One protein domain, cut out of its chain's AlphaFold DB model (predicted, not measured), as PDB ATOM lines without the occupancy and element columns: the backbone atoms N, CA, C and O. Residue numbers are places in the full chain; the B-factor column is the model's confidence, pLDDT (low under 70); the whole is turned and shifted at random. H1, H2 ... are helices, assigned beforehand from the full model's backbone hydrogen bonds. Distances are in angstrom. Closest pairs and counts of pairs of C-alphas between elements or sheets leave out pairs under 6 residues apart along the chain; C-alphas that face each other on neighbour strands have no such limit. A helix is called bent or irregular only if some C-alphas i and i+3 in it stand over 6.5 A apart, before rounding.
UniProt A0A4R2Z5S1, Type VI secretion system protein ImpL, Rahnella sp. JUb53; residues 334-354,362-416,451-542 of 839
ATOM      1  N   GLU A 334      12.672  -2.408 -47.887       92.12
ATOM      2  CA  GLU A 334      12.967  -3.381 -46.826       92.12
ATOM      3  C   GLU A 334      14.038  -2.905 -45.845       92.12
ATOM      4  O   GLU A 334      13.921  -3.104 -44.636       92.12
ATOM      5  N   GLN A 335      15.062  -2.209 -46.344       92.00
ATOM      6  CA  GLN A 335      16.075  -1.600 -45.482       92.00
ATOM      7  C   GLN A 335      15.490  -0.488 -44.597       92.00
ATOM      8  O   GLN A 335      15.921  -0.317 -43.454       92.00
ATOM      9  N   ARG A 336      14.506   0.268 -45.105       93.06
ATOM     10  CA  ARG A 336      13.826   1.360 -44.384       93.06
ATOM     11  C   ARG A 336      12.689   0.872 -43.479       93.06
ATOM     12  O   ARG A 336      12.335   1.585 -42.538       93.06
ATOM     13  N   TRP A 337      12.143  -0.319 -43.717       93.00
ATOM     14  CA  TRP A 337      10.949  -0.846 -43.050       93.00
ATOM     15  C   TRP A 337      11.007  -0.787 -41.511       93.00
ATOM     16  O   TRP A 337      10.093  -0.204 -40.915       93.00
ATOM     17  N   PRO A 338      12.089  -1.237 -40.832       94.12
ATOM     18  CA  PRO A 338      12.171  -1.145 -39.372       94.12
ATOM     19  C   PRO A 338      12.097   0.294 -38.846       94.12
ATOM     20  O   PRO A 338      11.552   0.536 -37.770       94.12
ATOM     21  N   ILE A 339      12.639   1.268 -39.584       93.62
ATOM     22  CA  ILE A 339      12.642   2.686 -39.192       93.62
ATOM     23  C   ILE A 339      11.257   3.305 -39.413       93.62
ATOM     24  O   ILE A 339      10.775   4.057 -38.561       93.62
ATOM     25  N   LEU A 340      10.593   2.973 -40.525       93.75
ATOM     26  CA  LEU A 340       9.243   3.453 -40.829       93.75
ATOM     27  C   LEU A 340       8.236   2.983 -39.776       93.75
ATOM     28  O   LEU A 340       7.499   3.810 -39.235       93.75
ATOM     29  N   ARG A 341       8.269   1.695 -39.404       95.00
ATOM     30  CA  ARG A 341       7.420   1.150 -38.330       95.00
ATOM     31  C   ARG A 341       7.626   1.890 -37.013       95.00
ATOM     32  O   ARG A 341       6.664   2.373 -36.422       95.00
ATOM     33  N   GLN A 342       8.880   2.040 -36.585       95.94
ATOM     34  CA  GLN A 342       9.208   2.762 -35.352       95.94
ATOM     35  C   GLN A 342       8.710   4.214 -35.384       95.94
ATOM     36  O   GLN A 342       8.197   4.715 -34.386       95.94
ATOM     37  N   THR A 343       8.782   4.874 -36.541       95.06
ATOM     38  CA  THR A 343       8.292   6.248 -36.714       95.06
ATOM     39  C   THR A 343       6.773   6.347 -36.542       95.06
ATOM     40  O   THR A 343       6.291   7.289 -35.915       95.06
ATOM     41  N   GLN A 344       6.003   5.391 -37.064       94.88
ATOM     42  CA  GLN A 344       4.541   5.408 -36.929       94.88
ATOM     43  C   GLN A 344       4.093   5.121 -35.491       94.88
ATOM     44  O   GLN A 344       3.229   5.817 -34.961       94.88
ATOM     45  N   TRP A 345       4.748   4.175 -34.815       96.19
ATOM     46  CA  TRP A 345       4.511   3.921 -33.392       96.19
ATOM     47  C   TRP A 345       4.897   5.108 -32.504       96.19
ATOM     48  O   TRP A 345       4.180   5.422 -31.555       96.19
ATOM     49  N   MET A 346       5.970   5.828 -32.843       94.94
ATOM     50  CA  MET A 346       6.335   7.075 -32.166       94.94
ATOM     51  C   MET A 346       5.248   8.149 -32.322       94.94
ATOM     52  O   MET A 346       4.890   8.796 -31.343       94.94
ATOM     53  N   LYS A 347       4.663   8.319 -33.517       94.06
ATOM     54  CA  LYS A 347       3.538   9.255 -33.713       94.06
ATOM     55  C   LYS A 347       2.342   8.902 -32.828       94.06
ATOM     56  O   LYS A 347       1.784   9.792 -32.193       94.06
ATOM     57  N   MET A 348       2.001   7.616 -32.737       94.12
ATOM     58  CA  MET A 348       0.932   7.140 -31.854       94.12
ATOM     59  C   MET A 348       1.252   7.404 -30.373       94.12
ATOM     60  O   MET A 348       0.397   7.871 -29.626       94.12
ATOM     61  N   MET A 349       2.503   7.190 -29.951       95.00
ATOM     62  CA  MET A 349       2.959   7.504 -28.591       95.00
ATOM     63  C   MET A 349       2.877   9.005 -28.280       95.00
ATOM     64  O   MET A 349       2.487   9.391 -27.180       95.00
ATOM     65  N   LEU A 350       3.216   9.868 -29.240       93.88
ATOM     66  CA  LEU A 350       3.074  11.315 -29.085       93.88
ATOM     67  C   LEU A 350       1.602  11.724 -28.955       93.88
ATOM     68  O   LEU A 350       1.291  12.524 -28.077       93.88
ATOM     69  N   ALA A 351       0.706  11.139 -29.758       92.38
ATOM     70  CA  ALA A 351      -0.736  11.358 -29.635       92.38
ATOM     71  C   ALA A 351      -1.255  10.923 -28.253       92.38
ATOM     72  O   ALA A 351      -1.982  11.677 -27.609       92.38
ATOM     73  N   MET A 352      -0.800   9.770 -27.747       91.50
ATOM     74  CA  MET A 352      -1.097   9.287 -26.390       91.50
ATOM     75  C   MET A 352      -0.629  10.271 -25.304       91.50
ATOM     76  O   MET A 352      -1.365  10.561 -24.366       91.50
ATOM     77  N   ASN A 353       0.576  10.831 -25.437       91.56
ATOM     78  CA  ASN A 353       1.146  11.768 -24.460       91.56
ATOM     79  C   ASN A 353       0.521  13.167 -24.472       91.56
ATOM     80  O   ASN A 353       0.693  13.912 -23.502       91.56
ATOM     81  N   GLN A 354      -0.147  13.536 -25.567       89.19
ATOM     82  CA  GLN A 354      -0.874  14.798 -25.705       89.19
ATOM     83  C   GLN A 354      -2.279  14.738 -25.095       89.19
ATOM     84  O   GLN A 354      -2.892  15.788 -24.906       89.19
ATOM     85  N   ASP A 362     -16.903   8.457 -11.089       78.12
ATOM     86  CA  ASP A 362     -16.314   7.882  -9.868       78.12
ATOM     87  C   ASP A 362     -15.953   6.387  -9.989       78.12
ATOM     88  O   ASP A 362     -14.866   5.973  -9.582       78.12
ATOM     89  N   GLU A 363     -16.841   5.570 -10.565       81.81
ATOM     90  CA  GLU A 363     -16.603   4.128 -10.754       81.81
ATOM     91  C   GLU A 363     -15.451   3.859 -11.733       81.81
ATOM     92  O   GLU A 363     -14.626   2.967 -11.522       81.81
ATOM     93  N   GLN A 364     -15.367   4.670 -12.789       85.06
ATOM     94  CA  GLN A 364     -14.299   4.592 -13.782       85.06
ATOM     95  C   GLN A 364     -12.960   5.011 -13.166       85.06
ATOM     96  O   GLN A 364     -11.967   4.313 -13.355       85.06
ATOM     97  N   TRP A 365     -12.938   6.079 -12.357       86.06
ATOM     98  CA  TRP A 365     -11.753   6.485 -11.599       86.06
ATOM     99  C   TRP A 365     -11.279   5.392 -10.646       86.06
ATOM    100  O   TRP A 365     -10.082   5.119 -10.591       86.06
ATOM    101  N   GLN A 366     -12.187   4.716  -9.938       87.50
ATOM    102  CA  GLN A 366     -11.819   3.601  -9.065       87.50
ATOM    103  C   GLN A 366     -11.130   2.470  -9.844       87.50
ATOM    104  O   GLN A 366     -10.080   1.988  -9.416       87.50
ATOM    105  N   ALA A 367     -11.671   2.076 -11.001       87.94
ATOM    106  CA  ALA A 367     -11.051   1.067 -11.858       87.94
ATOM    107  C   ALA A 367      -9.682   1.523 -12.401       87.94
ATOM    108  O   ALA A 367      -8.724   0.746 -12.382       87.94
ATOM    109  N   THR A 368      -9.557   2.785 -12.827       88.00
ATOM    110  CA  THR A 368      -8.292   3.366 -13.303       88.00
ATOM    111  C   THR A 368      -7.240   3.435 -12.198       88.00
ATOM    112  O   THR A 368      -6.086   3.110 -12.456       88.00
ATOM    113  N   LEU A 369      -7.614   3.796 -10.967       90.69
ATOM    114  CA  LEU A 369      -6.709   3.835  -9.813       90.69
ATOM    115  C   LEU A 369      -6.213   2.438  -9.424       90.69
ATOM    116  O   LEU A 369      -5.030   2.276  -9.147       90.69
ATOM    117  N   ILE A 370      -7.077   1.417  -9.467       89.56
ATOM    118  CA  ILE A 370      -6.664   0.019  -9.261       89.56
ATOM    119  C   ILE A 370      -5.708  -0.430 -10.373       89.56
ATOM    120  O   ILE A 370      -4.706  -1.086 -10.104       89.56
ATOM    121  N   ALA A 371      -5.992  -0.068 -11.626       89.62
ATOM    122  CA  ALA A 371      -5.115  -0.392 -12.746       89.62
ATOM    123  C   ALA A 371      -3.752   0.317 -12.636       89.62
ATOM    124  O   ALA A 371      -2.734  -0.299 -12.934       89.62
ATOM    125  N   LEU A 372      -3.725   1.574 -12.180       89.62
ATOM    126  CA  LEU A 372      -2.502   2.322 -11.864       89.62
ATOM    127  C   LEU A 372      -1.695   1.620 -10.767       89.62
ATOM    128  O   LEU A 372      -0.506   1.386 -10.958       89.62
ATOM    129  N   ASP A 373      -2.349   1.231  -9.670       87.62
ATOM    130  CA  ASP A 373      -1.725   0.492  -8.567       87.62
ATOM    131  C   ASP A 373      -1.100  -0.823  -9.051       87.62
ATOM    132  O   ASP A 373       0.009  -1.159  -8.679       87.62
ATOM    133  N   GLN A 374      -1.756  -1.548  -9.955       86.19
ATOM    134  CA  GLN A 374      -1.249  -2.823 -10.477       86.19
ATOM    135  C   GLN A 374      -0.211  -2.683 -11.604       86.19
ATOM    136  O   GLN A 374       0.184  -3.695 -12.184       86.19
ATOM    137  N   GLY A 375       0.188  -1.465 -11.983       84.38
ATOM    138  CA  GLY A 375       1.072  -1.241 -13.132       84.38
ATOM    139  C   GLY A 375       0.423  -1.568 -14.488       84.38
ATOM    140  O   GLY A 375       1.115  -1.764 -15.481       84.38
ATOM    141  N   HIS A 376      -0.907  -1.620 -14.555       89.44
ATOM    142  CA  HIS A 376      -1.703  -1.875 -15.760       89.44
ATOM    143  C   HIS A 376      -2.475  -0.628 -16.218       89.44
ATOM    144  O   HIS A 376      -3.570  -0.736 -16.784       89.44
ATOM    145  N   SER A 377      -1.929   0.564 -15.965       90.12
ATOM    146  CA  SER A 377      -2.510   1.823 -16.435       90.12
ATOM    147  C   SER A 377      -2.644   1.838 -17.967       90.12
ATOM    148  O   SER A 377      -1.939   1.096 -18.657       90.12
ATOM    149  N   PRO A 378      -3.518   2.678 -18.547       91.00
ATOM    150  CA  PRO A 378      -3.607   2.837 -20.000       91.00
ATOM    151  C   PRO A 378      -2.261   3.119 -20.676       91.00
ATOM    152  O   PRO A 378      -1.959   2.526 -21.711       91.00
ATOM    153  N   SER A 379      -1.427   3.963 -20.062       92.06
ATOM    154  CA  SER A 379      -0.081   4.273 -20.551       92.06
ATOM    155  C   SER A 379       0.831   3.048 -20.508       92.06
ATOM    156  O   SER A 379       1.522   2.773 -21.486       92.06
ATOM    157  N   MET A 380       0.791   2.267 -19.419       91.88
ATOM    158  CA  MET A 380       1.565   1.026 -19.297       91.88
ATOM    159  C   MET A 380       1.089  -0.065 -20.263       91.88
ATOM    160  O   MET A 380       1.913  -0.754 -20.860       91.88
ATOM    161  N   LYS A 381      -0.226  -0.208 -20.469       93.31
ATOM    162  CA  LYS A 381      -0.800  -1.142 -21.451       93.31
ATOM    163  C   LYS A 381      -0.375  -0.784 -22.870       93.31
ATOM    164  O   LYS A 381       0.038  -1.668 -23.613       93.31
ATOM    165  N   PHE A 382      -0.427   0.500 -23.227       95.06
ATOM    166  CA  PHE A 382       0.068   0.975 -24.516       95.06
ATOM    167  C   PHE A 382       1.575   0.721 -24.669       95.06
ATOM    168  O   PHE A 382       2.003   0.220 -25.703       95.06
ATOM    169  N   ALA A 383       2.376   1.005 -23.636       94.88
ATOM    170  CA  ALA A 383       3.819   0.758 -23.631       94.88
ATOM    171  C   ALA A 383       4.157  -0.728 -23.860       94.88
ATOM    172  O   ALA A 383       5.011  -1.045 -24.690       94.88
ATOM    173  N   ALA A 384       3.466  -1.627 -23.154       94.06
ATOM    174  CA  ALA A 384       3.631  -3.071 -23.289       94.06
ATOM    175  C   ALA A 384       3.209  -3.558 -24.679       94.06
ATOM    176  O   ALA A 384       3.969  -4.266 -25.337       94.06
ATOM    177  N   TYR A 385       2.048  -3.107 -25.162       95.56
ATOM    178  CA  TYR A 385       1.545  -3.464 -26.485       95.56
ATOM    179  C   TYR A 385       2.467  -2.964 -27.602       95.56
ATOM    180  O   TYR A 385       2.843  -3.730 -28.480       95.56
ATOM    181  N   ALA A 386       2.918  -1.706 -27.554       95.69
ATOM    182  CA  ALA A 386       3.867  -1.167 -28.527       95.69
ATOM    183  C   ALA A 386       5.199  -1.941 -28.526       95.69
ATOM    184  O   ALA A 386       5.797  -2.146 -29.582       95.69
ATOM    185  N   ASN A 387       5.659  -2.388 -27.352       95.19
ATOM    186  CA  ASN A 387       6.862  -3.205 -27.231       95.19
ATOM    187  C   ASN A 387       6.689  -4.606 -27.844       95.19
ATOM    188  O   ASN A 387       7.585  -5.057 -28.553       95.19
ATOM    189  N   GLU A 388       5.548  -5.257 -27.607       94.94
ATOM    190  CA  GLU A 388       5.180  -6.545 -28.217       94.94
ATOM    191  C   GLU A 388       5.086  -6.426 -29.743       94.94
ATOM    192  O   GLU A 388       5.696  -7.199 -30.479       94.94
ATOM    193  N   GLN A 389       4.392  -5.400 -30.243       95.62
ATOM    194  CA  GLN A 389       4.221  -5.211 -31.682       95.62
ATOM    195  C   GLN A 389       5.543  -4.958 -32.411       95.62
ATOM    196  O   GLN A 389       5.637  -5.261 -33.594       95.62
ATOM    197  N   LEU A 390       6.560  -4.420 -31.733       95.62
ATOM    198  CA  LEU A 390       7.882  -4.129 -32.297       95.62
ATOM    199  C   LEU A 390       8.956  -5.138 -31.864       95.62
ATOM    200  O   LEU A 390      10.146  -4.832 -31.972       95.62
ATOM    201  N   GLU A 391       8.587  -6.309 -31.341       92.81
ATOM    202  CA  GLU A 391       9.536  -7.294 -30.804       92.81
ATOM    203  C   GLU A 391      10.497  -7.847 -31.873       92.81
ATOM    204  O   GLU A 391      11.681  -8.048 -31.595       92.81
ATOM    205  N   ASP A 392      10.028  -8.003 -33.114       92.31
ATOM    206  CA  ASP A 392      10.792  -8.525 -34.256       92.31
ATOM    207  C   ASP A 392      11.977  -7.631 -34.671       92.31
ATOM    208  O   ASP A 392      12.927  -8.092 -35.311       92.31
ATOM    209  N   ILE A 393      11.973  -6.356 -34.269       93.19
ATOM    210  CA  ILE A 393      13.062  -5.423 -34.564       93.19
ATOM    211  C   ILE A 393      14.269  -5.721 -33.667       93.19
ATOM    212  O   ILE A 393      14.256  -5.503 -32.450       93.19
ATOM    213  N   SER A 394      15.370  -6.146 -34.283       89.31
ATOM    214  CA  SER A 394      16.621  -6.436 -33.576       89.31
ATOM    215  C   SER A 394      17.186  -5.221 -32.823       89.31
ATOM    216  O   SER A 394      16.923  -4.063 -33.152       89.31
ATOM    217  N   VAL A 395      18.023  -5.462 -31.806       83.19
ATOM    218  CA  VAL A 395      18.635  -4.388 -30.995       83.19
ATOM    219  C   VAL A 395      19.456  -3.412 -31.848       83.19
ATOM    220  O   VAL A 395      19.480  -2.215 -31.563       83.19
ATOM    221  N   THR A 396      20.095  -3.891 -32.917       84.56
ATOM    222  CA  THR A 396      20.905  -3.066 -33.826       84.56
ATOM    223  C   THR A 396      20.051  -2.126 -34.677       84.56
ATOM    224  O   THR A 396      20.467  -0.993 -34.906       84.56
ATOM    225  N   GLN A 397      18.856  -2.559 -35.088       90.19
ATOM    226  CA  GLN A 397      17.902  -1.767 -35.878       90.19
ATOM    227  C   GLN A 397      16.965  -0.905 -35.014       90.19
ATOM    228  O   GLN A 397      16.347   0.037 -35.514       90.19
ATOM    229  N   ALA A 398      16.853  -1.211 -33.720       90.56
ATOM    230  CA  ALA A 398      16.063  -0.433 -32.777       90.56
ATOM    231  C   ALA A 398      16.673   0.962 -32.567       90.56
ATOM    232  O   ALA A 398      17.847   1.090 -32.203       90.56
ATOM    233  N   GLN A 399      15.856   1.996 -32.751       90.94
ATOM    234  CA  GLN A 399      16.148   3.377 -32.389       90.94
ATOM    235  C   GLN A 399      16.266   3.517 -30.864       90.94
ATOM    236  O   GLN A 399      15.801   2.668 -30.097       90.94
ATOM    237  N   PHE A 400      16.885   4.606 -30.407       88.62
ATOM    238  CA  PHE A 400      17.170   4.824 -28.986       88.62
ATOM    239  C   PHE A 400      15.923   4.767 -28.097       88.62
ATOM    240  O   PHE A 400      15.953   4.108 -27.059       88.62
ATOM    241  N   TRP A 401      14.812   5.367 -28.530       92.12
ATOM    242  CA  TRP A 401      13.561   5.359 -27.770       92.12
ATOM    243  C   TRP A 401      13.013   3.938 -27.559       92.12
ATOM    244  O   TRP A 401      12.572   3.612 -26.462       92.12
ATOM    245  N   LEU A 402      13.096   3.059 -28.567       93.06
ATOM    246  CA  LEU A 402      12.603   1.682 -28.463       93.06
ATOM    247  C   LEU A 402      13.487   0.858 -27.522       93.06
ATOM    248  O   LEU A 402      12.994   0.034 -26.754       93.06
ATOM    249  N   ARG A 403      14.801   1.114 -27.527       90.12
ATOM    250  CA  ARG A 403      15.731   0.528 -26.548       90.12
ATOM    251  C   ARG A 403      15.428   1.000 -25.124       90.12
ATOM    252  O   ARG A 403      15.552   0.209 -24.193       90.12
ATOM    253  N   GLU A 404      15.044   2.263 -24.941       89.88
ATOM    254  CA  GLU A 404      14.615   2.796 -23.641       89.88
ATOM    255  C   GLU A 404      13.300   2.164 -23.177       89.88
ATOM    256  O   GLU A 404      13.224   1.668 -22.054       89.88
ATOM    257  N   LEU A 405      12.304   2.091 -24.066       92.69
ATOM    258  CA  LEU A 405      11.018   1.448 -23.802       92.69
ATOM    259  C   LEU A 405      11.208  -0.011 -23.368       92.69
ATOM    260  O   LEU A 405      10.690  -0.414 -22.331       92.69
ATOM    261  N   ARG A 406      12.022  -0.781 -24.101       91.62
ATOM    262  CA  ARG A 406      12.369  -2.172 -23.755       91.62
ATOM    263  C   ARG A 406      13.007  -2.291 -22.373       91.62
ATOM    264  O   ARG A 406      12.680  -3.214 -21.633       91.62
ATOM    265  N   ARG A 407      13.898  -1.361 -22.003       88.56
ATOM    266  CA  ARG A 407      14.526  -1.336 -20.669       88.56
ATOM    267  C   ARG A 407      13.498  -1.095 -19.562       88.56
ATOM    268  O   ARG A 407      13.547  -1.780 -18.543       88.56
ATOM    269  N   LEU A 408      12.574  -0.156 -19.761       91.25
ATOM    270  CA  LEU A 408      11.506   0.134 -18.799       91.25
ATOM    271  C   LEU A 408      10.502  -1.022 -18.687       91.25
ATOM    272  O   LEU A 408      10.143  -1.410 -17.580       91.25
ATOM    273  N   GLN A 409      10.115  -1.635 -19.807       91.19
ATOM    274  CA  GLN A 409       9.263  -2.829 -19.826       91.19
ATOM    275  C   GLN A 409       9.924  -4.015 -19.110       91.19
ATOM    276  O   GLN A 409       9.299  -4.699 -18.301       91.19
ATOM    277  N   GLN A 410      11.224  -4.220 -19.320       88.62
ATOM    278  CA  GLN A 410      11.965  -5.253 -18.606       88.62
ATOM    279  C   GLN A 410      11.968  -5.001 -17.086       88.62
ATOM    280  O   GLN A 410      11.785  -5.951 -16.327       88.62
ATOM    281  N   LEU A 411      12.117  -3.749 -16.628       88.31
ATOM    282  CA  LEU A 411      12.001  -3.394 -15.205       88.31
ATOM    283  C   LEU A 411      10.610  -3.698 -14.638       88.31
ATOM    284  O   LEU A 411      10.526  -4.313 -13.581       88.31
ATOM    285  N   GLN A 412       9.550  -3.351 -15.369       85.81
ATOM    286  CA  GLN A 412       8.161  -3.610 -14.977       85.81
ATOM    287  C   GLN A 412       7.863  -5.109 -14.803       85.81
ATOM    288  O   GLN A 412       7.158  -5.505 -13.883       85.81
ATOM    289  N   THR A 413       8.426  -5.959 -15.664       80.25
ATOM    290  CA  THR A 413       8.256  -7.425 -15.573       80.25
ATOM    291  C   THR A 413       9.218  -8.113 -14.599       80.25
ATOM    292  O   THR A 413       9.063  -9.304 -14.325       80.25
ATOM    293  N   THR A 414      10.233  -7.408 -14.086       74.25
ATOM    294  CA  THR A 414      11.224  -8.010 -13.186       74.25
ATOM    295  C   THR A 414      10.603  -8.163 -11.794       74.25
ATOM    296  O   THR A 414      10.288  -7.155 -11.165       74.25
ATOM    297  N   PRO A 415      10.440  -9.391 -11.264       58.62
ATOM    298  CA  PRO A 415       9.809  -9.592  -9.964       58.62
ATOM    299  C   PRO A 415      10.600  -8.911  -8.838       58.62
ATOM    300  O   PRO A 415      11.836  -8.866  -8.875       58.62
ATOM    301  N   LEU A 416       9.882  -8.422  -7.816       55.88
ATOM    302  CA  LEU A 416      10.471  -7.777  -6.639       55.88
ATOM    303  C   LEU A 416      11.619  -8.620  -6.048       55.88
ATOM    304  O   LEU A 416      11.542  -9.852  -6.018       55.88
ATOM    305  N   SER A 451      21.075  -2.391 -14.148       79.69
ATOM    306  CA  SER A 451      21.850  -2.462 -12.912       79.69
ATOM    307  C   SER A 451      20.951  -2.722 -11.696       79.69
ATOM    308  O   SER A 451      19.757  -2.416 -11.717       79.69
ATOM    309  N   GLU A 452      21.526  -3.215 -10.595       79.12
ATOM    310  CA  GLU A 452      20.806  -3.332  -9.312       79.12
ATOM    311  C   GLU A 452      20.281  -1.969  -8.818       79.12
ATOM    312  O   GLU A 452      19.217  -1.899  -8.201       79.12
ATOM    313  N   LEU A 453      20.989  -0.873  -9.130       84.19
ATOM    314  CA  LEU A 453      20.550   0.488  -8.816       84.19
ATOM    315  C   LEU A 453      19.277   0.863  -9.589       84.19
ATOM    316  O   LEU A 453      18.380   1.472  -9.010       84.19
ATOM    317  N   ASN A 454      19.171   0.463 -10.859       86.75
ATOM    318  CA  ASN A 454      18.003   0.752 -11.696       86.75
ATOM    319  C   ASN A 454      16.760   0.039 -11.149       86.75
ATOM    320  O   ASN A 454      15.717   0.666 -11.006       86.75
ATOM    321  N   VAL A 455      16.895  -1.237 -10.767       86.50
ATOM    322  CA  VAL A 455      15.811  -2.013 -10.134       86.50
ATOM    323  C   VAL A 455      15.390  -1.376  -8.809       86.50
ATOM    324  O   VAL A 455      14.205  -1.195  -8.550       86.50
ATOM    325  N   LYS A 456      16.355  -0.970  -7.974       89.00
ATOM    326  CA  LYS A 456      16.059  -0.285  -6.709       89.00
ATOM    327  C   LYS A 456      15.284   1.018  -6.928       89.00
ATOM    328  O   LYS A 456      14.329   1.279  -6.201       89.00
ATOM    329  N   ASN A 457      15.699   1.834  -7.896       91.00
ATOM    330  CA  ASN A 457      15.044   3.107  -8.196       91.00
ATOM    331  C   ASN A 457      13.649   2.905  -8.804       91.00
ATOM    332  O   ASN A 457      12.744   3.668  -8.472       91.00
ATOM    333  N   TRP A 458      13.465   1.869  -9.631       91.50
ATOM    334  CA  TRP A 458      12.161   1.482 -10.178       91.50
ATOM    335  C   TRP A 458      11.188   1.127  -9.054       91.50
ATOM    336  O   TRP A 458      10.155   1.773  -8.915       91.50
ATOM    337  N   ASN A 459      11.589   0.212  -8.168       89.94
ATOM    338  CA  ASN A 459      10.768  -0.205  -7.028       89.94
ATOM    339  C   ASN A 459      10.459   0.964  -6.081       89.94
ATOM    340  O   ASN A 459       9.393   1.023  -5.477       89.94
ATOM    341  N   ALA A 460      11.392   1.909  -5.918       90.94
ATOM    342  CA  ALA A 460      11.149   3.101  -5.111       90.94
ATOM    343  C   ALA A 460      10.073   4.002  -5.740       90.94
ATOM    344  O   ALA A 460       9.211   4.507  -5.015       90.94
ATOM    345  N   TRP A 461      10.123   4.215  -7.058       92.19
ATOM    346  CA  TRP A 461       9.105   4.962  -7.798       92.19
ATOM    347  C   TRP A 461       7.742   4.260  -7.746       92.19
ATOM    348  O   TRP A 461       6.770   4.889  -7.335       92.19
ATOM    349  N   GLU A 462       7.697   2.958  -8.026       90.56
ATOM    350  CA  GLU A 462       6.495   2.119  -7.948       90.56
ATOM    351  C   GLU A 462       5.868   2.165  -6.543       90.56
ATOM    352  O   GLU A 462       4.693   2.488  -6.389       90.56
ATOM    353  N   ALA A 463       6.667   2.001  -5.482       90.06
ATOM    354  CA  ALA A 463       6.201   2.160  -4.101       90.06
ATOM    355  C   ALA A 463       5.672   3.574  -3.793       90.06
ATOM    356  O   ALA A 463       4.821   3.744  -2.922       90.06
ATOM    357  N   GLY A 464       6.191   4.605  -4.469       90.69
ATOM    358  CA  GLY A 464       5.668   5.969  -4.374       90.69
ATOM    359  C   GLY A 464       4.299   6.107  -5.037       90.69
ATOM    360  O   GLY A 464       3.423   6.769  -4.487       90.69
ATOM    361  N   LEU A 465       4.109   5.441  -6.177       91.12
ATOM    362  CA  LEU A 465       2.849   5.417  -6.913       91.12
ATOM    363  C   LEU A 465       1.771   4.674  -6.114       91.12
ATOM    364  O   LEU A 465       0.705   5.240  -5.879       91.12
ATOM    365  N   HIS A 466       2.089   3.489  -5.583       91.25
ATOM    366  CA  HIS A 466       1.221   2.750  -4.659       91.25
ATOM    367  C   HIS A 466       0.810   3.592  -3.445       91.25
ATOM    368  O   HIS A 466      -0.359   3.633  -3.070       91.25
ATOM    369  N   ALA A 467       1.760   4.304  -2.827       91.19
ATOM    370  CA  ALA A 467       1.467   5.163  -1.681       91.19
ATOM    371  C   ALA A 467       0.528   6.326  -2.046       91.19
ATOM    372  O   ALA A 467      -0.366   6.651  -1.265       91.19
ATOM    373  N   ALA A 468       0.702   6.932  -3.226       92.19
ATOM    374  CA  ALA A 468      -0.180   7.989  -3.715       92.19
ATOM    375  C   ALA A 468      -1.597   7.467  -3.995       92.19
ATOM    376  O   ALA A 468      -2.567   8.081  -3.557       92.19
ATOM    377  N   VAL A 469      -1.731   6.309  -4.650       92.50
ATOM    378  CA  VAL A 469      -3.037   5.674  -4.893       92.50
ATOM    379  C   VAL A 469      -3.717   5.281  -3.575       92.50
ATOM    380  O   VAL A 469      -4.902   5.556  -3.380       92.50
ATOM    381  N   ALA A 470      -2.973   4.699  -2.631       90.75
ATOM    382  CA  ALA A 470      -3.497   4.334  -1.318       90.75
ATOM    383  C   ALA A 470      -4.008   5.556  -0.530       90.75
ATOM    384  O   ALA A 470      -5.050   5.465   0.121       90.75
ATOM    385  N   ASP A 471      -3.332   6.709  -0.613       90.00
ATOM    386  CA  ASP A 471      -3.786   7.947   0.039       90.00
ATOM    387  C   ASP A 471      -5.084   8.496  -0.588       90.00
ATOM    388  O   ASP A 471      -5.948   8.999   0.136       90.00
ATOM    389  N   VAL A 472      -5.294   8.311  -1.901       89.62
ATOM    390  CA  VAL A 472      -6.565   8.645  -2.580       89.62
ATOM    391  C   VAL A 472      -7.731   7.820  -2.030       89.62
ATOM    392  O   VAL A 472      -8.804   8.381  -1.781       89.62
ATOM    393  N   PHE A 473      -7.527   6.518  -1.804       88.44
ATOM    394  CA  PHE A 473      -8.540   5.631  -1.220       88.44
ATOM    395  C   PHE A 473      -8.757   5.868   0.279       88.44
ATOM    396  O   PHE A 473      -9.879   5.738   0.765       88.44
ATOM    397  N   ALA A 474      -7.707   6.239   1.014       87.31
ATOM    398  CA  ALA A 474      -7.799   6.563   2.436       87.31
ATOM    399  C   ALA A 474      -8.471   7.924   2.698       87.31
ATOM    400  O   ALA A 474      -9.003   8.155   3.788       87.31
ATOM    401  N   THR A 475      -8.446   8.835   1.723       85.94
ATOM    402  CA  THR A 475      -8.983  10.190   1.865       85.94
ATOM    403  C   THR A 475     -10.478  10.247   1.512       85.94
ATOM    404  O   THR A 475     -10.859   9.901   0.388       85.94
ATOM    405  N   PRO A 476     -11.352  10.748   2.411       83.25
ATOM    406  CA  PRO A 476     -12.774  10.949   2.119       83.25
ATOM    407  C   PRO A 476     -13.016  11.863   0.910       83.25
ATOM    408  O   PRO A 476     -12.233  12.779   0.659       83.25
ATOM    409  N   LYS A 477     -14.125  11.662   0.176       75.19
ATOM    410  CA  LYS A 477     -14.486  12.470  -1.015       75.19
ATOM    411  C   LYS A 477     -14.470  13.979  -0.751       75.19
ATOM    412  O   LYS A 477     -13.950  14.726  -1.570       75.19
ATOM    413  N   ASN A 478     -14.914  14.397   0.432       73.19
ATOM    414  CA  ASN A 478     -15.027  15.803   0.815       73.19
ATOM    415  C   ASN A 478     -13.812  16.252   1.652       73.19
ATOM    416  O   ASN A 478     -13.961  16.587   2.828       73.19
ATOM    417  N   SER A 479     -12.607  16.244   1.076       81.19
ATOM    418  CA  SER A 479     -11.385  16.687   1.764       81.19
ATOM    419  C   SER A 479     -10.363  17.318   0.813       81.19
ATOM    420  O   SER A 479     -10.213  16.861  -0.315       81.19
ATOM    421  N   ASP A 480      -9.608  18.306   1.307       79.38
ATOM    422  CA  ASP A 480      -8.470  18.961   0.634       79.38
ATOM    423  C   ASP A 480      -7.130  18.228   0.816       79.38
ATOM    424  O   ASP A 480      -6.083  18.695   0.361       79.38
ATOM    425  N   ARG A 481      -7.129  17.096   1.531       84.69
ATOM    426  CA  ARG A 481      -5.904  16.415   1.971       84.69
ATOM    427  C   ARG A 481      -4.964  16.057   0.815       84.69
ATOM    428  O   ARG A 481      -3.757  16.164   0.994       84.69
ATOM    429  N   LEU A 482      -5.501  15.699  -0.354       86.81
ATOM    430  CA  LEU A 482      -4.702  15.249  -1.501       86.81
ATOM    431  C   LEU A 482      -3.814  16.352  -2.096       86.81
ATOM    432  O   LEU A 482      -2.737  16.058  -2.608       86.81
ATOM    433  N   THR A 483      -4.227  17.620  -2.008       86.75
ATOM    434  CA  THR A 483      -3.463  18.759  -2.551       86.75
ATOM    435  C   THR A 483      -2.762  19.580  -1.475       86.75
ATOM    436  O   THR A 483      -2.055  20.542  -1.781       86.75
ATOM    437  N   ARG A 484      -2.932  19.221  -0.200       82.94
ATOM    438  CA  ARG A 484      -2.334  19.959   0.910       82.94
ATOM    439  C   ARG A 484      -0.808  19.922   0.817       82.94
ATOM    440  O   ARG A 484      -0.211  18.865   0.613       82.94
ATOM    441  N   GLY A 485      -0.190  21.094   0.962       78.38
ATOM    442  CA  GLY A 485       1.262  21.265   0.903       78.38
ATOM    443  C   GLY A 485       1.863  21.238  -0.506       78.38
ATOM    444  O   GLY A 485       3.058  21.486  -0.625       78.38
ATOM    445  N   LEU A 486       1.077  20.995  -1.569       83.75
ATOM    446  CA  LEU A 486       1.602  20.957  -2.943       83.75
ATOM    447  C   LEU A 486       2.084  22.322  -3.443       83.75
ATOM    448  O   LEU A 486       3.066  22.381  -4.177       83.75
ATOM    449  N   PHE A 487       1.414  23.404  -3.035       81.00
ATOM    450  CA  PHE A 487       1.617  24.741  -3.608       81.00
ATOM    451  C   PHE A 487       2.426  25.708  -2.730       81.00
ATOM    452  O   PHE A 487       2.657  26.847  -3.128       81.00
ATOM    453  N   GLN A 488       2.837  25.297  -1.526       71.12
ATOM    454  CA  GLN A 488       3.568  26.160  -0.592       71.12
ATOM    455  C   GLN A 488       5.076  25.912  -0.715       71.12
ATOM    456  O   GLN A 488       5.565  24.815  -0.450       71.12
ATOM    457  N   THR A 489       5.832  26.934  -1.118       52.50
ATOM    458  CA  THR A 489       7.291  26.854  -1.270       52.50
ATOM    459  C   THR A 489       7.992  27.074   0.073       52.50
ATOM    460  O   THR A 489       7.949  28.177   0.611       52.50
ATOM    461  N   GLY A 490       8.688  26.060   0.597       49.78
ATOM    462  CA  GLY A 490       9.658  26.237   1.689       49.78
ATOM    463  C   GLY A 490       9.296  25.629   3.046       49.78
ATOM    464  O   GLY A 490      10.184  25.512   3.888       49.78
ATOM    465  N   GLU A 491       8.069  25.148   3.260       40.53
ATOM    466  CA  GLU A 491       7.868  24.138   4.301       40.53
ATOM    467  C   GLU A 491       8.416  22.809   3.783       40.53
ATOM    468  O   GLU A 491       8.180  22.430   2.634       40.53
ATOM    469  N   LYS A 492       9.170  22.088   4.620       45.91
ATOM    470  CA  LYS A 492       9.418  20.665   4.387       45.91
ATOM    471  C   LYS A 492       8.060  19.968   4.415       45.91
ATOM    472  O   LYS A 492       7.596  19.551   5.473       45.91
ATOM    473  N   GLY A 493       7.414  19.892   3.257       47.28
ATOM    474  CA  GLY A 493       6.230  19.090   3.004       47.28
ATOM    475  C   GLY A 493       6.596  17.614   3.079       47.28
ATOM    476  O   GLY A 493       6.516  16.899   2.091       47.28
ATOM    477  N   ASP A 494       7.008  17.137   4.252       48.94
ATOM    478  CA  ASP A 494       7.421  15.750   4.488       48.94
ATOM    479  C   ASP A 494       6.229  14.763   4.426       48.94
ATOM    480  O   ASP A 494       6.320  13.649   4.934       48.94
ATOM    481  N   SER A 495       5.084  15.128   3.827       66.44
ATOM    482  CA  SER A 495       3.854  14.332   3.950       66.44
ATOM    483  C   SER A 495       2.966  14.173   2.716       66.44
ATOM    484  O   SER A 495       2.065  13.341   2.798       66.44
ATOM    485  N   ASN A 496       3.186  14.858   1.581       82.94
ATOM    486  CA  ASN A 496       2.372  14.593   0.384       82.94
ATOM    487  C   ASN A 496       3.034  13.528  -0.525       82.94
ATOM    488  O   ASN A 496       4.120  13.777  -1.065       82.94
ATOM    489  N   PRO A 497       2.401  12.355  -0.745       87.38
ATOM    490  CA  PRO A 497       2.947  11.307  -1.608       87.38
ATOM    491  C   PRO A 497       3.234  11.758  -3.049       87.38
ATOM    492  O   PRO A 497       4.168  11.243  -3.663       87.38
ATOM    493  N   LEU A 498       2.487  12.735  -3.584       88.75
ATOM    494  CA  LEU A 498       2.643  13.219  -4.962       88.75
ATOM    495  C   LEU A 498       3.957  13.993  -5.173       88.75
ATOM    496  O   LEU A 498       4.602  13.826  -6.208       88.75
ATOM    497  N   GLN A 499       4.421  14.764  -4.180       85.69
ATOM    498  CA  GLN A 499       5.738  15.427  -4.233       85.69
ATOM    499  C   GLN A 499       6.882  14.408  -4.221       85.69
ATOM    500  O   GLN A 499       7.856  14.515  -4.973       85.69
ATOM    501  N   LEU A 500       6.757  13.377  -3.378       85.62
ATOM    502  CA  LEU A 500       7.735  12.295  -3.317       85.62
ATOM    503  C   LEU A 500       7.772  11.507  -4.630       85.62
ATOM    504  O   LEU A 500       8.863  11.154  -5.082       85.62
ATOM    505  N   LEU A 501       6.621  11.263  -5.258       89.69
ATOM    506  CA  LEU A 501       6.515  10.540  -6.526       89.69
ATOM    507  C   LEU A 501       7.326  11.210  -7.646       89.69
ATOM    508  O   LEU A 501       8.139  10.541  -8.287       89.69
ATOM    509  N   GLU A 502       7.184  12.525  -7.828       86.12
ATOM    510  CA  GLU A 502       7.936  13.281  -8.842       86.12
ATOM    511  C   GLU A 502       9.451  13.229  -8.587       86.12
ATOM    512  O   GLU A 502      10.250  12.986  -9.499       86.12
ATOM    513  N   SER A 503       9.868  13.377  -7.324       88.31
ATOM    514  CA  SER A 503      11.285  13.284  -6.952       88.31
ATOM    515  C   SER A 503      11.884  11.907  -7.282       88.31
ATOM    516  O   SER A 503      12.975  11.822  -7.854       88.31
ATOM    517  N   ARG A 504      11.152  10.821  -6.993       91.69
ATOM    518  CA  ARG A 504      11.581   9.439  -7.256       91.69
ATOM    519  C   ARG A 504      11.604   9.130  -8.748       91.69
ATOM    520  O   ARG A 504      12.548   8.488  -9.207       91.69
ATOM    521  N   PHE A 505      10.637   9.643  -9.507       92.31
ATOM    522  CA  PHE A 505      10.621   9.537 -10.966       92.31
ATOM    523  C   PHE A 505      11.862  10.193 -11.592       92.31
ATOM    524  O   PHE A 505      12.540   9.591 -12.423       92.31
ATOM    525  N   ASN A 506      12.234  11.389 -11.129       90.31
ATOM    526  CA  ASN A 506      13.435  12.080 -11.604       90.31
ATOM    527  C   ASN A 506      14.733  11.320 -11.276       90.31
ATOM    528  O   ASN A 506      15.664  11.314 -12.085       90.31
ATOM    529  N   VAL A 507      14.810  10.666 -10.111       91.88
ATOM    530  CA  VAL A 507      15.944   9.797  -9.745       91.88
ATOM    531  C   VAL A 507      16.005   8.558 -10.645       91.88
ATOM    532  O   VAL A 507      17.081   8.225 -11.144       91.88
ATOM    533  N   LEU A 508      14.862   7.913 -10.902       91.88
ATOM    534  CA  LEU A 508      14.754   6.779 -11.820       91.88
ATOM    535  C   LEU A 508      15.232   7.158 -13.227       91.88
ATOM    536  O   LEU A 508      16.145   6.510 -13.745       91.88
ATOM    537  N   ARG A 509      14.699   8.248 -13.795       91.06
ATOM    538  CA  ARG A 509      15.078   8.750 -15.125       91.06
ATOM    539  C   ARG A 509      16.579   8.983 -15.234       91.06
ATOM    540  O   ARG A 509      17.215   8.416 -16.116       91.06
ATOM    541  N   LYS A 510      17.169   9.710 -14.279       88.44
ATOM    542  CA  LYS A 510      18.619   9.975 -14.242       88.44
ATOM    543  C   LYS A 510      19.474   8.708 -14.152       88.44
ATOM    544  O   LYS A 510      20.600   8.716 -14.632       88.44
ATOM    545  N   SER A 511      18.975   7.642 -13.521       87.19
ATOM    546  CA  SER A 511      19.725   6.384 -13.390       87.19
ATOM    547  C   SER A 511      19.729   5.519 -14.655       87.19
ATOM    548  O   SER A 511      20.643   4.717 -14.838       87.19
ATOM    549  N   LEU A 512      18.741   5.696 -15.537       82.50
ATOM    550  CA  LEU A 512      18.599   4.941 -16.788       82.50
ATOM    551  C   LEU A 512      19.106   5.717 -18.012       82.50
ATOM    552  O   LEU A 512      19.724   5.119 -18.898       82.50
ATOM    553  N   SER A 513      18.917   7.041 -18.037       72.06
ATOM    554  CA  SER A 513      19.342   7.899 -19.142       72.06
ATOM    555  C   SER A 513      20.856   8.160 -19.092       72.06
ATOM    556  O   SER A 513      21.322   9.112 -18.465       72.06
ATOM    557  N   THR A 514      21.646   7.307 -19.743       58.72
ATOM    558  CA  THR A 514      23.109   7.469 -19.872       58.72
ATOM    559  C   THR A 514      23.531   8.363 -21.042       58.72
ATOM    560  O   THR A 514      24.689   8.765 -21.119       58.72
ATOM    561  N   GLU A 515      22.613   8.666 -21.961       59.19
ATOM    562  CA  GLU A 515      22.875   9.404 -23.204       59.19
ATOM    563  C   GLU A 515      22.069  10.712 -23.263       59.19
ATOM    564  O   GLU A 515      21.147  10.918 -22.473       59.19
ATOM    565  N   ARG A 516      22.463  11.636 -24.157       59.72
ATOM    566  CA  ARG A 516      21.839  12.967 -24.266       59.72
ATOM    567  C   ARG A 516      20.320  12.837 -24.481       59.72
ATOM    568  O   ARG A 516      19.919  11.983 -25.270       59.72
ATOM    569  N   PRO A 517      19.498  13.681 -23.829       63.25
ATOM    570  CA  PRO A 517      18.056  13.676 -24.039       63.25
ATOM    571  C   PRO A 517      17.753  13.951 -25.516       63.25
ATOM    572  O   PRO A 517      18.216  14.944 -26.078       63.25
ATOM    573  N   ASP A 518      17.019  13.028 -26.131       80.06
ATOM    574  CA  ASP A 518      16.446  13.153 -27.469       80.06
ATOM    575  C   ASP A 518      14.924  13.192 -27.321       80.06
ATOM    576  O   ASP A 518      14.362  12.529 -26.445       80.06
ATOM    577  N   PHE A 519      14.257  13.940 -28.194       86.81
ATOM    578  CA  PHE A 519      12.812  14.148 -28.182       86.81
ATOM    579  C   PHE A 519      12.035  12.821 -28.151       86.81
ATOM    580  O   PHE A 519      11.078  12.672 -27.392       86.81
ATOM    581  N   ALA A 520      12.480  11.829 -28.925       88.44
ATOM    582  CA  ALA A 520      11.857  10.509 -28.976       88.44
ATOM    583  C   ALA A 520      11.988   9.737 -27.648       88.44
ATOM    584  O   ALA A 520      11.051   9.075 -27.208       88.44
ATOM    585  N   THR A 521      13.140   9.831 -26.981       89.31
ATOM    586  CA  THR A 521      13.364   9.201 -25.672       89.31
ATOM    587  C   THR A 521      12.558   9.910 -24.583       89.31
ATOM    588  O   THR A 521      11.999   9.261 -23.700       89.31
ATOM    589  N   ASP A 522      12.436  11.233 -24.665       90.81
ATOM    590  CA  ASP A 522      11.618  12.020 -23.744       90.81
ATOM    591  C   ASP A 522      10.125  11.696 -23.875       90.81
ATOM    592  O   ASP A 522       9.427  11.681 -22.863       90.81
ATOM    593  N   ALA A 523       9.646  11.344 -25.073       93.00
ATOM    594  CA  ALA A 523       8.286  10.843 -25.267       93.00
ATOM    595  C   ALA A 523       8.036   9.524 -24.511       93.00
ATOM    596  O   ALA A 523       6.977   9.358 -23.903       93.00
ATOM    597  N   VAL A 524       9.016   8.617 -24.468       94.25
ATOM    598  CA  VAL A 524       8.912   7.390 -23.660       94.25
ATOM    599  C   VAL A 524       8.798   7.745 -22.180       94.25
ATOM    600  O   VAL A 524       7.901   7.266 -21.498       94.25
ATOM    601  N   TRP A 525       9.644   8.640 -21.669       93.56
ATOM    602  CA  TRP A 525       9.555   9.067 -20.270       93.56
ATOM    603  C   TRP A 525       8.245   9.799 -19.954       93.56
ATOM    604  O   TRP A 525       7.656   9.554 -18.903       93.56
ATOM    605  N   ALA A 526       7.748  10.640 -20.860       92.81
ATOM    606  CA  ALA A 526       6.469  11.329 -20.704       92.81
ATOM    607  C   ALA A 526       5.287  10.349 -20.602       92.81
ATOM    608  O   ALA A 526       4.363  10.603 -19.824       92.81
ATOM    609  N   LEU A 527       5.353   9.214 -21.311       93.44
ATOM    610  CA  LEU A 527       4.368   8.135 -21.218       93.44
ATOM    611  C   LEU A 527       4.342   7.524 -19.813       93.44
ATOM    612  O   LEU A 527       3.271   7.364 -19.236       93.44
ATOM    613  N   TYR A 528       5.506   7.255 -19.216       92.25
ATOM    614  CA  TYR A 528       5.592   6.751 -17.837       92.25
ATOM    615  C   TYR A 528       5.268   7.821 -16.783       92.25
ATOM    616  O   TYR A 528       4.846   7.499 -15.674       92.25
ATOM    617  N   GLN A 529       5.409   9.103 -17.125       91.56
ATOM    618  CA  GLN A 529       5.008  10.214 -16.263       91.56
ATOM    619  C   GLN A 529       3.489  10.464 -16.279       91.56
ATOM    620  O   GLN A 529       2.980  11.108 -15.359       91.56
ATOM    621  N   ASN A 530       2.752   9.980 -17.292       90.38
ATOM    622  CA  ASN A 530       1.294  10.161 -17.398       90.38
ATOM    623  C   ASN A 530       0.563   9.718 -16.137       90.38
ATOM    624  O   ASN A 530      -0.308  10.435 -15.662       90.38
ATOM    625  N   ASP A 531       0.966   8.591 -15.563       89.31
ATOM    626  CA  ASP A 531       0.332   8.018 -14.379       89.31
ATOM    627  C   ASP A 531       0.402   8.986 -13.186       89.31
ATOM    628  O   ASP A 531      -0.602   9.261 -12.529       89.31
ATOM    629  N   SER A 532       1.563   9.617 -12.979       90.00
ATOM    630  CA  SER A 532       1.724  10.688 -11.990       90.00
ATOM    631  C   SER A 532       0.889  11.922 -12.341       90.00
ATOM    632  O   SER A 532       0.281  12.516 -11.454       90.00
ATOM    633  N   ARG A 533       0.847  12.325 -13.619       90.12
ATOM    634  CA  ARG A 533       0.058  13.485 -14.071       90.12
ATOM    635  C   ARG A 533      -1.437  13.279 -13.845       90.12
ATOM    636  O   ARG A 533      -2.114  14.207 -13.420       90.12
ATOM    637  N   TRP A 534      -1.945  12.074 -14.083       88.81
ATOM    638  CA  TRP A 534      -3.344  11.728 -13.861       88.81
ATOM    639  C   TRP A 534      -3.702  11.688 -12.381       88.81
ATOM    640  O   TRP A 534      -4.766  12.175 -12.014       88.81
ATOM    641  N   LEU A 535      -2.812  11.177 -11.521       90.81
ATOM    642  CA  LEU A 535      -3.010  11.232 -10.069       90.81
ATOM    643  C   LEU A 535      -3.070  12.673  -9.561       90.81
ATOM    644  O   LEU A 535      -3.954  13.008  -8.773       90.81
ATOM    645  N   VAL A 536      -2.171  13.537 -10.044       91.44
ATOM    646  CA  VAL A 536      -2.195  14.970  -9.726       91.44
ATOM    647  C   VAL A 536      -3.491  15.604 -10.233       91.44
ATOM    648  O   VAL A 536      -4.177  16.251  -9.450       91.44
ATOM    649  N   ALA A 537      -3.875  15.386 -11.492       89.38
ATOM    650  CA  ALA A 537      -5.106  15.942 -12.058       89.38
ATOM    651  C   ALA A 537      -6.364  15.478 -11.300       89.38
ATOM    652  O   ALA A 537      -7.229  16.292 -10.983       89.38
ATOM    653  N   HIS A 538      -6.438  14.199 -10.924       89.19
ATOM    654  CA  HIS A 538      -7.527  13.671 -10.104       89.19
ATOM    655  C   HIS A 538      -7.558  14.308  -8.705       89.19
ATOM    656  O   HIS A 538      -8.625  14.675  -8.210       89.19
ATOM    657  N   ALA A 539      -6.394  14.488  -8.068       90.00
ATOM    658  CA  ALA A 539      -6.287  15.194  -6.793       90.00
ATOM    659  C   ALA A 539      -6.744  16.659  -6.914       90.00
ATOM    660  O   ALA A 539      -7.505  17.126  -6.066       90.00
ATOM    661  N   MET A 540      -6.345  17.356  -7.986       88.69
ATOM    662  CA  MET A 540      -6.785  18.722  -8.291       88.69
ATOM    663  C   MET A 540      -8.303  18.804  -8.450       88.69
ATOM    664  O   MET A 540      -8.931  19.654  -7.819       88.69
ATOM    665  N   GLN A 541      -8.898  17.887  -9.219       87.25
ATOM    666  CA  GLN A 541     -10.345  17.816  -9.424       87.25
ATOM    667  C   GLN A 541     -11.089  17.575  -8.101       87.25
ATOM    668  O   GLN A 541     -12.037  18.294  -7.784       87.25
ATOM    669  N   ARG A 542     -10.639  16.615  -7.277       87.56
ATOM    670  CA  ARG A 542     -11.263  16.328  -5.971       87.56
ATOM    671  C   ARG A 542     -11.176  17.508  -5.007       87.56
ATOM    672  O   ARG A 542     -12.173  17.834  -4.362       87.56
TER     673      ARG A 542
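Overview. This is residues 334 to 354, 362 to 416 and 451 to 542 of the 839 residues of the protein "Type VI secretion system protein ImpL" of Rahnella sp. JUb53 (UniProt A0A4R2Z5S1). An elongated, all-helix body is built round one long helix, H7, which H4 meets at residues 520 to 524, H1 at 520 to 530, H3 at 527 to 531, H6 at 525 to 536 and H5 at 532 to 539, with H5 and H6 side by side as a hairpin. H4 packs on H3 at a steep tilt and makes a corner with H7 where its residues 400 to 405 meet residues 520 to 524 of H7, H2 packs on H5 with residues 369 to 373, and in the long loop from H5 to H6 residues 487 to 492 stick out. The printed part has 168 residues with seven named helices, H1 to H7 in order, and no named strand. It is compact, with a radius of gyration of the C-alphas of 17.3 A, and spans 58 by 34 by 30 A.

Arrangement. H1, residues 334 to 354, touches H7, residues 519 to 542, with residues 346 to 353 alone, at a shallow tilt of 20 degrees, the same way; the closest C-alphas, of Asn 353 and Leu 527, are 5.8 A apart. H7 is the hub, touching five helices, and has a kink of 46 degrees near residue 528. H2, residues 362 to 373, touches H5, residues 452 to 474, closest at C-alphas 373 and 466, 5.4 A. H3, residues 378 to 389, touches H7 at C-alphas 379 and 527, 5.9 A, opposite ways. H4, residues 400 to 413, touches H7 at a steep tilt of 51 degrees, closest at C-alphas 401 and 521, 4.4 A. H3 and H4 touch at a steep tilt of 68 degrees, only just short of about perpendicular, closest at C-alphas 387 and 406, 6.6 A. H5 and H6, residues 497 to 512, form a hairpin, closest at C-alphas 468 and 497, 5.0 A; H6 and H7 form another, at 7 degrees. H1, H2, H3, H5, H6 and H7 form a bundle, helices side by side. H1 and H5 are apart. Every O i to N i+4 pair is within hydrogen-bond range in H2, H3, H4, H5 and H6; in H1 it is 15 of 17, in H7 18 of 20.

Along the chain. H1 begins at C-alpha 334 (12.967, -3.381, -46.826), is 31.1 A long and irregular: C-alphas 335 and 338 are 7.3 A apart. H5 is 32.5 A long and H6 22.7 A. H7, 32.8 A long, ends at C-alpha 542 (-11.263, 16.328, -5.971); it is neither bent nor irregular, but only just: C-alphas 528 and 531 are 6.4 A apart.

Size, cuts and confidence. The two farthest C-alphas, of Glu 334 and Asn 478, are 58.5 A apart. Residues 355 to 361 and 417 to 450 are not printed; the gaps are 23.2 A and 14.0 A between C-alphas. The link from H5 to H6 is long. Low confidence, pLDDT under 70, falls on residues 415 to 416, 489 to 495 and 514 to 517.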